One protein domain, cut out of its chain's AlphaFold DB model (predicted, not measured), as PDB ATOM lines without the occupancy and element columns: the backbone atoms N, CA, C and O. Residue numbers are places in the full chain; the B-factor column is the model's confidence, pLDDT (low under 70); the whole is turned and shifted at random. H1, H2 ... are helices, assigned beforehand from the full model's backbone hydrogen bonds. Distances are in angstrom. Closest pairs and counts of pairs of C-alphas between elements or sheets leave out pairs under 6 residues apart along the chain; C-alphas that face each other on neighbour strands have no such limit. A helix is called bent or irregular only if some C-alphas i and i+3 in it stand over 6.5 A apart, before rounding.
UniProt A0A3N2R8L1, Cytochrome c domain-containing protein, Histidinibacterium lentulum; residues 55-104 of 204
ATOM      1  N   LEU A  55     -22.739   5.627   3.571       89.44
ATOM      2  CA  LEU A  55     -21.983   6.234   2.469       89.44
ATOM      3  C   LEU A  55     -22.442   5.760   1.083       89.44
ATOM      4  O   LEU A  55     -22.243   6.484   0.109       89.44
ATOM      5  N   ASN A  56     -23.069   4.585   1.009       87.25
ATOM      6  CA  ASN A  56     -23.513   3.955  -0.231       87.25
ATOM      7  C   ASN A  56     -24.335   4.891  -1.122       87.25
ATOM      8  O   ASN A  56     -25.240   5.581  -0.646       87.25
ATOM      9  N   GLY A  57     -24.028   4.900  -2.419       83.25
ATOM     10  CA  GLY A  57     -24.764   5.656  -3.431       83.25
ATOM     11  C   GLY A  57     -24.660   7.180  -3.304       83.25
ATOM     12  O   GLY A  57     -25.226   7.908  -4.122       83.25
ATOM     13  N   LYS A  58     -23.928   7.712  -2.310       87.19
ATOM     14  CA  LYS A  58     -23.670   9.153  -2.242       87.19
ATOM     15  C   LYS A  58     -22.729   9.563  -3.375       87.19
ATOM     16  O   LYS A  58     -21.804   8.820  -3.695       87.19
ATOM     17  N   PRO A  59     -22.880  10.775  -3.945       87.81
ATOM     18  CA  PRO A  59     -21.981  11.239  -4.993       87.81
ATOM     19  C   PRO A  59     -20.517  11.173  -4.540       87.81
ATOM     20  O   PRO A  59     -20.175  11.717  -3.489       87.81
ATOM     21  N   SER A  60     -19.635  10.587  -5.352       90.88
ATOM     22  CA  SER A  60     -18.202  10.470  -5.030       90.88
ATOM     23  C   SER A  60     -17.577  11.823  -4.675       90.88
ATOM     24  O   SER A  60     -16.901  11.943  -3.658       90.88
ATOM     25  N   ARG A  61     -17.922  12.884  -5.420       90.38
ATOM     26  CA  ARG A  61     -17.509  14.270  -5.125       90.38
ATOM     27  C   ARG A  61     -17.918  14.757  -3.729       90.38
ATOM     28  O   ARG A  61     -17.218  15.568  -3.132       90.38
ATOM     29  N   TYR A  62     -19.061  14.300  -3.214       91.19
ATOM     30  CA  TYR A  62     -19.503  14.640  -1.864       91.19
ATOM     31  C   TYR A  62     -18.639  13.914  -0.834       91.19
ATOM     32  O   TYR A  62     -18.116  14.569   0.066       91.19
ATOM     33  N   ILE A  63     -18.448  12.600  -0.986       92.94
ATOM     34  CA  ILE A  63     -17.631  11.794  -0.065       92.94
ATOM     35  C   ILE A  63     -16.190  12.318  -0.039       92.94
ATOM     36  O   ILE A  63     -15.649  12.583   1.032       92.94
ATOM     37  N   GLU A  64     -15.602  12.569  -1.209       93.69
ATOM     38  CA  GLU A  64     -14.263  13.146  -1.350       93.69
ATOM     39  C   GLU A  64     -14.154  14.508  -0.650       93.69
ATOM     40  O   GLU A  64     -13.218  14.741   0.116       93.69
ATOM     41  N   ARG A  65     -15.149  15.390  -0.825       94.12
ATOM     42  CA  ARG A  65     -15.198  16.679  -0.123       94.12
ATOM     43  C   ARG A  65     -15.271  16.516   1.397       94.12
ATOM     44  O   ARG A  65     -14.689  17.334   2.106       94.12
ATOM     45  N   GLN A  66     -15.985  15.510   1.907       96.00
ATOM     46  CA  GLN A  66     -16.050  15.253   3.348       96.00
ATOM     47  C   GLN A  66     -14.719  14.719   3.891       96.00
ATOM     48  O   GLN A  66     -14.275  15.187   4.932       96.00
ATOM     49  N   LEU A  67     -14.060  13.801   3.176       96.44
ATOM     50  CA  LEU A  67     -12.726  13.310   3.543       96.44
ATOM     51  C   LEU A  67     -11.701  14.449   3.554       96.44
ATOM     52  O   LEU A  67     -10.955  14.595   4.516       96.44
ATOM     53  N   TRP A  68     -11.718  15.308   2.532       96.19
ATOM     54  CA  TRP A  68     -10.916  16.530   2.522       96.19
ATOM     55  C   TRP A  68     -11.220  17.407   3.744       96.19
ATOM     56  O   TRP A  68     -10.302  17.844   4.425       96.19
ATOM     57  N   ALA A  69     -12.496  17.609   4.083       97.56
ATOM     58  CA  ALA A  69     -12.865  18.441   5.224       97.56
ATOM     59  C   ALA A  69     -12.353  17.894   6.566       97.56
ATOM     60  O   ALA A  69     -11.961  18.689   7.411       97.56
ATOM     61  N   TYR A  70     -12.330  16.572   6.751       97.62
ATOM     62  CA  TYR A  70     -11.745  15.949   7.943       97.62
ATOM     63  C   TYR A  70     -10.230  16.123   8.033       97.62
ATOM     64  O   TYR A  70      -9.699  16.302   9.124       97.62
ATOM     65  N   ARG A  71      -9.536  16.047   6.893       96.69
ATOM     66  CA  ARG A  71      -8.079  16.208   6.830       96.69
ATOM     67  C   ARG A  71      -7.640  17.652   7.071       96.69
ATOM     68  O   ARG A  71      -6.591  17.870   7.656       96.69
ATOM     69  N   GLU A  72      -8.426  18.614   6.600       96.88
ATOM     70  CA  GLU A  72      -8.112  20.046   6.677       96.88
ATOM     71  C   GLU A  72      -8.817  20.758   7.852       96.88
ATOM     72  O   GLU A  72      -8.990  21.976   7.821       96.88
ATOM     73  N   ASP A  73      -9.311  20.012   8.846       96.25
ATOM     74  CA  ASP A  73     -10.005  20.534  10.038       96.25
ATOM     75  C   ASP A  73     -11.239  21.419   9.741       96.25
ATOM     76  O   ASP A  73     -11.698  22.222  10.558       96.25
ATOM     77  N   TYR A  74     -11.845  21.270   8.559       97.56
ATOM     78  CA  TYR A  74     -13.169  21.829   8.256       97.56
ATOM     79  C   TYR A  74     -14.302  20.957   8.800       97.56
ATOM     80  O   TYR A  74     -15.461  21.368   8.744       97.56
ATOM     81  N   ARG A  75     -14.004  19.755   9.283       97.25
ATOM     82  CA  ARG A  75     -14.939  18.880   9.981       97.25
ATOM     83  C   ARG A  75     -14.161  18.117  11.040       97.25
ATOM     84  O   ARG A  75     -13.246  17.379  10.701       97.25
ATOM     85  N   GLU A  76     -14.510  18.304  12.301       96.00
ATOM     86  CA  GLU A  76     -13.749  17.735  13.410       96.00
ATOM     87  C   GLU A  76     -14.284  16.348  13.784       96.00
ATOM     88  O   GLU A  76     -15.445  16.200  14.154       96.00
ATOM     89  N   HIS A  77     -13.446  15.310  13.680       94.50
ATOM     90  CA  HIS A  77     -13.710  13.997  14.281       94.50
ATOM     91  C   HIS A  77     -12.403  13.186  14.347       94.50
ATOM     92  O   HIS A  77     -11.916  12.775  13.289       94.50
ATOM     93  N   PRO A  78     -11.843  12.877  15.535       92.62
ATOM     94  CA  PRO A  78     -10.484  12.335  15.666       92.62
ATOM     95  C   PRO A  78     -10.196  11.117  14.780       92.62
ATOM     96  O   PRO A  78      -9.202  11.089  14.054       92.62
ATOM     97  N   GLN A  79     -11.111  10.142  14.770       91.69
ATOM     98  CA  GLN A  79     -10.957   8.932  13.962       91.69
ATOM     99  C   GLN A  79     -11.015   9.226  12.460       91.69
ATOM    100  O   GLN A  79     -10.236   8.672  11.693       91.69
ATOM    101  N   MET A  80     -11.912  10.112  12.018       94.44
ATOM    102  CA  MET A  80     -12.074  10.366  10.583       94.44
ATOM    103  C   MET A  80     -10.997  11.306  10.053       94.44
ATOM    104  O   MET A  80     -10.591  11.146   8.906       94.44
ATOM    105  N   SER A  81     -10.472  12.215  10.878       95.56
ATOM    106  CA  SER A  81      -9.279  13.007  10.563       95.56
ATOM    107  C   SER A  81      -8.046  12.113  10.402       95.56
ATOM    108  O   SER A  81      -7.315  12.258   9.419       95.56
ATOM    109  N   ALA A  82      -7.852  11.123  11.284       93.38
ATOM    110  CA  ALA A  82      -6.783  10.131  11.141       93.38
ATOM    111  C   ALA A  82      -6.954   9.283   9.868       93.38
ATOM    112  O   ALA A  82      -6.021   9.182   9.069       93.38
ATOM    113  N   THR A  83      -8.158   8.751   9.625       92.44
ATOM    114  CA  THR A  83      -8.479   7.981   8.412       92.44
ATOM    115  C   THR A  83      -8.275   8.803   7.139       92.44
ATOM    116  O   THR A  83      -7.635   8.337   6.200       92.44
ATOM    117  N   ALA A  84      -8.770  10.043   7.085       94.06
ATOM    118  CA  ALA A  84      -8.641  10.912   5.916       94.06
ATOM    119  C   ALA A  84      -7.187  11.323   5.638       94.06
ATOM    120  O   ALA A  84      -6.783  11.432   4.476       94.06
ATOM    121  N   THR A  85      -6.392  11.512   6.694       93.69
ATOM    122  CA  THR A  85      -4.949  11.758   6.584       93.69
ATOM    123  C   THR A  85      -4.228  10.525   6.048       93.69
ATOM    124  O   THR A  85      -3.457  10.638   5.097       93.69
ATOM    125  N   ALA A  86      -4.521   9.343   6.599       92.12
ATOM    126  CA  ALA A  86      -3.929   8.077   6.169       92.12
ATOM    127  C   ALA A  86      -4.301   7.709   4.723       92.12
ATOM    128  O   ALA A  86      -3.472   7.161   3.998       92.12
ATOM    129  N   LEU A  87      -5.521   8.038   4.286       91.31
ATOM    130  CA  LEU A  87      -5.958   7.841   2.905       91.31
ATOM    131  C   LEU A  87      -5.128   8.661   1.912       91.31
ATOM    132  O   LEU A  87      -4.845   8.164   0.826       91.31
ATOM    133  N   GLY A  88      -4.754   9.902   2.250       89.19
ATOM    134  CA  GLY A  88      -3.973  10.776   1.370       89.19
ATOM    135  C   GLY A  88      -4.568  10.874  -0.043       89.19
ATOM    136  O   GLY A  88      -5.734  11.237  -0.219       89.19
ATOM    137  N   GLU A  89      -3.774  10.514  -1.053       87.44
ATOM    138  CA  GLU A  89      -4.184  10.458  -2.468       87.44
ATOM    139  C   GLU A  89      -5.244   9.375  -2.761       87.44
ATOM    140  O   GLU A  89      -5.970   9.454  -3.751       87.44
ATOM    141  N   GLY A  90      -5.390   8.380  -1.881       90.62
ATOM    142  CA  GLY A  90      -6.383   7.309  -1.975       90.62
ATOM    143  C   GLY A  90      -7.820   7.735  -1.653       90.62
ATOM    144  O   GLY A  90      -8.748   6.966  -1.908       90.62
ATOM    145  N   ALA A  91      -8.044   8.954  -1.146       91.50
ATOM    146  CA  ALA A  91      -9.376   9.436  -0.770       91.50
ATOM    147  C   ALA A  91     -10.379   9.407  -1.941       91.50
ATOM    148  O   ALA A  91     -11.529   9.009  -1.761       91.50
ATOM    149  N   ALA A  92      -9.941   9.760  -3.153       91.31
ATOM    150  CA  ALA A  92     -10.791   9.726  -4.343       91.31
ATOM    151  C   ALA A  92     -11.194   8.292  -4.737       91.31
ATOM    152  O   ALA A  92     -12.316   8.063  -5.191       91.31
ATOM    153  N   ALA A  93     -10.301   7.316  -4.548       91.75
ATOM    154  CA  ALA A  93     -10.601   5.910  -4.811       91.75
ATOM    155  C   ALA A  93     -11.605   5.353  -3.789       91.75
ATOM    156  O   ALA A  93     -12.591   4.735  -4.184       91.75
ATOM    157  N   ALA A  94     -11.413   5.651  -2.499       91.25
ATOM    158  CA  ALA A  94     -12.358   5.282  -1.444       91.25
ATOM    159  C   ALA A  94     -13.746   5.914  -1.661       91.25
ATOM    160  O   ALA A  94     -14.771   5.254  -1.501       91.25
ATOM    161  N   ALA A  95     -13.789   7.179  -2.093       92.25
ATOM    162  CA  ALA A  95     -15.035   7.863  -2.421       92.25
ATOM    163  C   ALA A  95     -15.788   7.203  -3.585       92.25
ATOM    164  O   ALA A  95     -17.010   7.089  -3.533       92.25
ATOM    165  N   ARG A  96     -15.079   6.759  -4.632       91.25
ATOM    166  CA  ARG A  96     -15.693   6.035  -5.759       91.25
ATOM    167  C   ARG A  96     -16.229   4.672  -5.337       91.25
ATOM    168  O   ARG A  96     -17.354   4.363  -5.692       91.25
ATOM    169  N   LEU A  97     -15.481   3.929  -4.517       90.69
ATOM    170  CA  LEU A  97     -15.912   2.627  -4.003       90.69
ATOM    171  C   LEU A  97     -17.319   2.698  -3.395       90.69
ATOM    172  O   LEU A  97     -18.192   1.949  -3.807       90.69
ATOM    173  N   TYR A  98     -17.553   3.623  -2.459       88.75
ATOM    174  CA  TYR A  98     -18.862   3.774  -1.816       88.75
ATOM    175  C   TYR A  98     -19.922   4.410  -2.723       88.75
ATOM    176  O   TYR A  98     -21.101   4.084  -2.596       88.75
ATOM    177  N   ALA A  99     -19.526   5.297  -3.638       89.12
ATOM    178  CA  ALA A  99     -20.453   5.881  -4.605       89.12
ATOM    179  C   ALA A  99     -21.022   4.838  -5.580       89.12
ATOM    180  O   ALA A  99     -22.177   4.957  -5.979       89.12
ATOM    181  N   ASP A 100     -20.228   3.822  -5.927       88.81
ATOM    182  CA  ASP A 100     -20.620   2.739  -6.834       88.81
ATOM    183  C   ASP A 100     -21.428   1.631  -6.128       88.81
ATOM    184  O   ASP A 100     -22.022   0.778  -6.792       88.81
ATOM    185  N   LEU A 101     -21.485   1.633  -4.788       86.62
ATOM    186  CA  LEU A 101     -22.342   0.712  -4.042       86.62
ATOM    187  C   LEU A 101     -23.823   1.075  -4.224       86.62
ATOM    188  O   LEU A 101     -24.165   2.263  -4.219       86.62
ATOM    189  N   PRO A 102     -24.724   0.076  -4.301       82.94
ATOM    190  CA  PRO A 102     -26.159   0.326  -4.327       82.94
ATOM    191  C   PRO A 102     -26.581   1.186  -3.125       82.94
ATOM    192  O   PRO A 102     -26.197   0.850  -1.995       82.94
ATOM    193  N   PRO A 103     -27.349   2.274  -3.332       79.06
ATOM    194  CA  PRO A 103     -27.887   3.049  -2.222       79.06
ATOM    195  C   PRO A 103     -28.733   2.142  -1.324       79.06
ATOM    196  O   PRO A 103     -29.387   1.213  -1.805       79.06
ATOM    197  N   ILE A 104     -28.702   2.401  -0.014       74.12
ATOM    198  CA  ILE A 104     -29.616   1.727   0.914       74.12
ATOM    199  C   ILE A 104     -31.035   2.124   0.521       74.12
ATOM    200  O   ILE A 104     -31.292   3.312   0.326       74.12
TER     201      ILE A 104
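AT A GLANCE: This is residues 55 to 104 of the 204 residues of the protein "Cytochrome c domain-containing protein" of Histidinibacterium lentulum (UniProt A0A3N2R8L1). Two helices make the fold: a straight one, H1, and a longer one, H2, which is bent into an L whose two arms, H2a and H2b, both pack on H1. H2a packs on residues 67 to 71 of H1, while H2b folds back along H1 the opposite way at a steep slant. The printed part has 50 residues with two named helices, H1 then H2, and no named strand; its class is all helix. It is compact, with a radius of gyration of the C-alphas of 10.5 A, and spans 29 by 19 by 16 A, only just elongated.

HOW THE PARTS SIT: H1, residues 60 to 71, is joined by a short link of 6 residues to H2, residues 78 to 99. H2 was assigned as one helix by its hydrogen bonds but is bent: C-alphas 86 and 89 are 9.0 A apart. Its arms are H2a, residues 78 to 86, and H2b, residues 89 to 99. H1 touches H2a with residues 67 to 71 alone; the closest C-alphas are those of Tyr 70 and Ser 81, at 4.6 A. Their lines are only just about perpendicular, at 71 degrees. H1 touches H2b, closest at the C-alphas of Ser 60 and Ala 95, 4.9 A apart, with a steep tilt of 44 degrees, opposite ways. H2a and H2b are close but not clearly touching, at a steep tilt of 67 degrees; their closest C-alphas, Ala 84 and Ala 91, are 6.9 A apart. Every O i to N i+4 pair is within hydrogen-bond range in H1 and H2a, and 6 of 7 in H2b.

IN THESE COORDINATES: H1 begins at C-alpha 60 (-18.202, 10.470, -5.030) and is 16.6 A long. H2a is 12.3 A long, from C-alpha 78 (-10.484, 12.335, 15.666). H2b, 17.0 A, ends at C-alpha 99 (-20.453, 5.881, -4.605); it is irregular, with C-alphas 89 and 92 6.9 A apart.

THE WHOLE: The C-alphas farthest apart, of Asp 73 and Pro 102, are 29.6 A apart. The printed part has no cut, and no printed residue is under 70 in pLDDT.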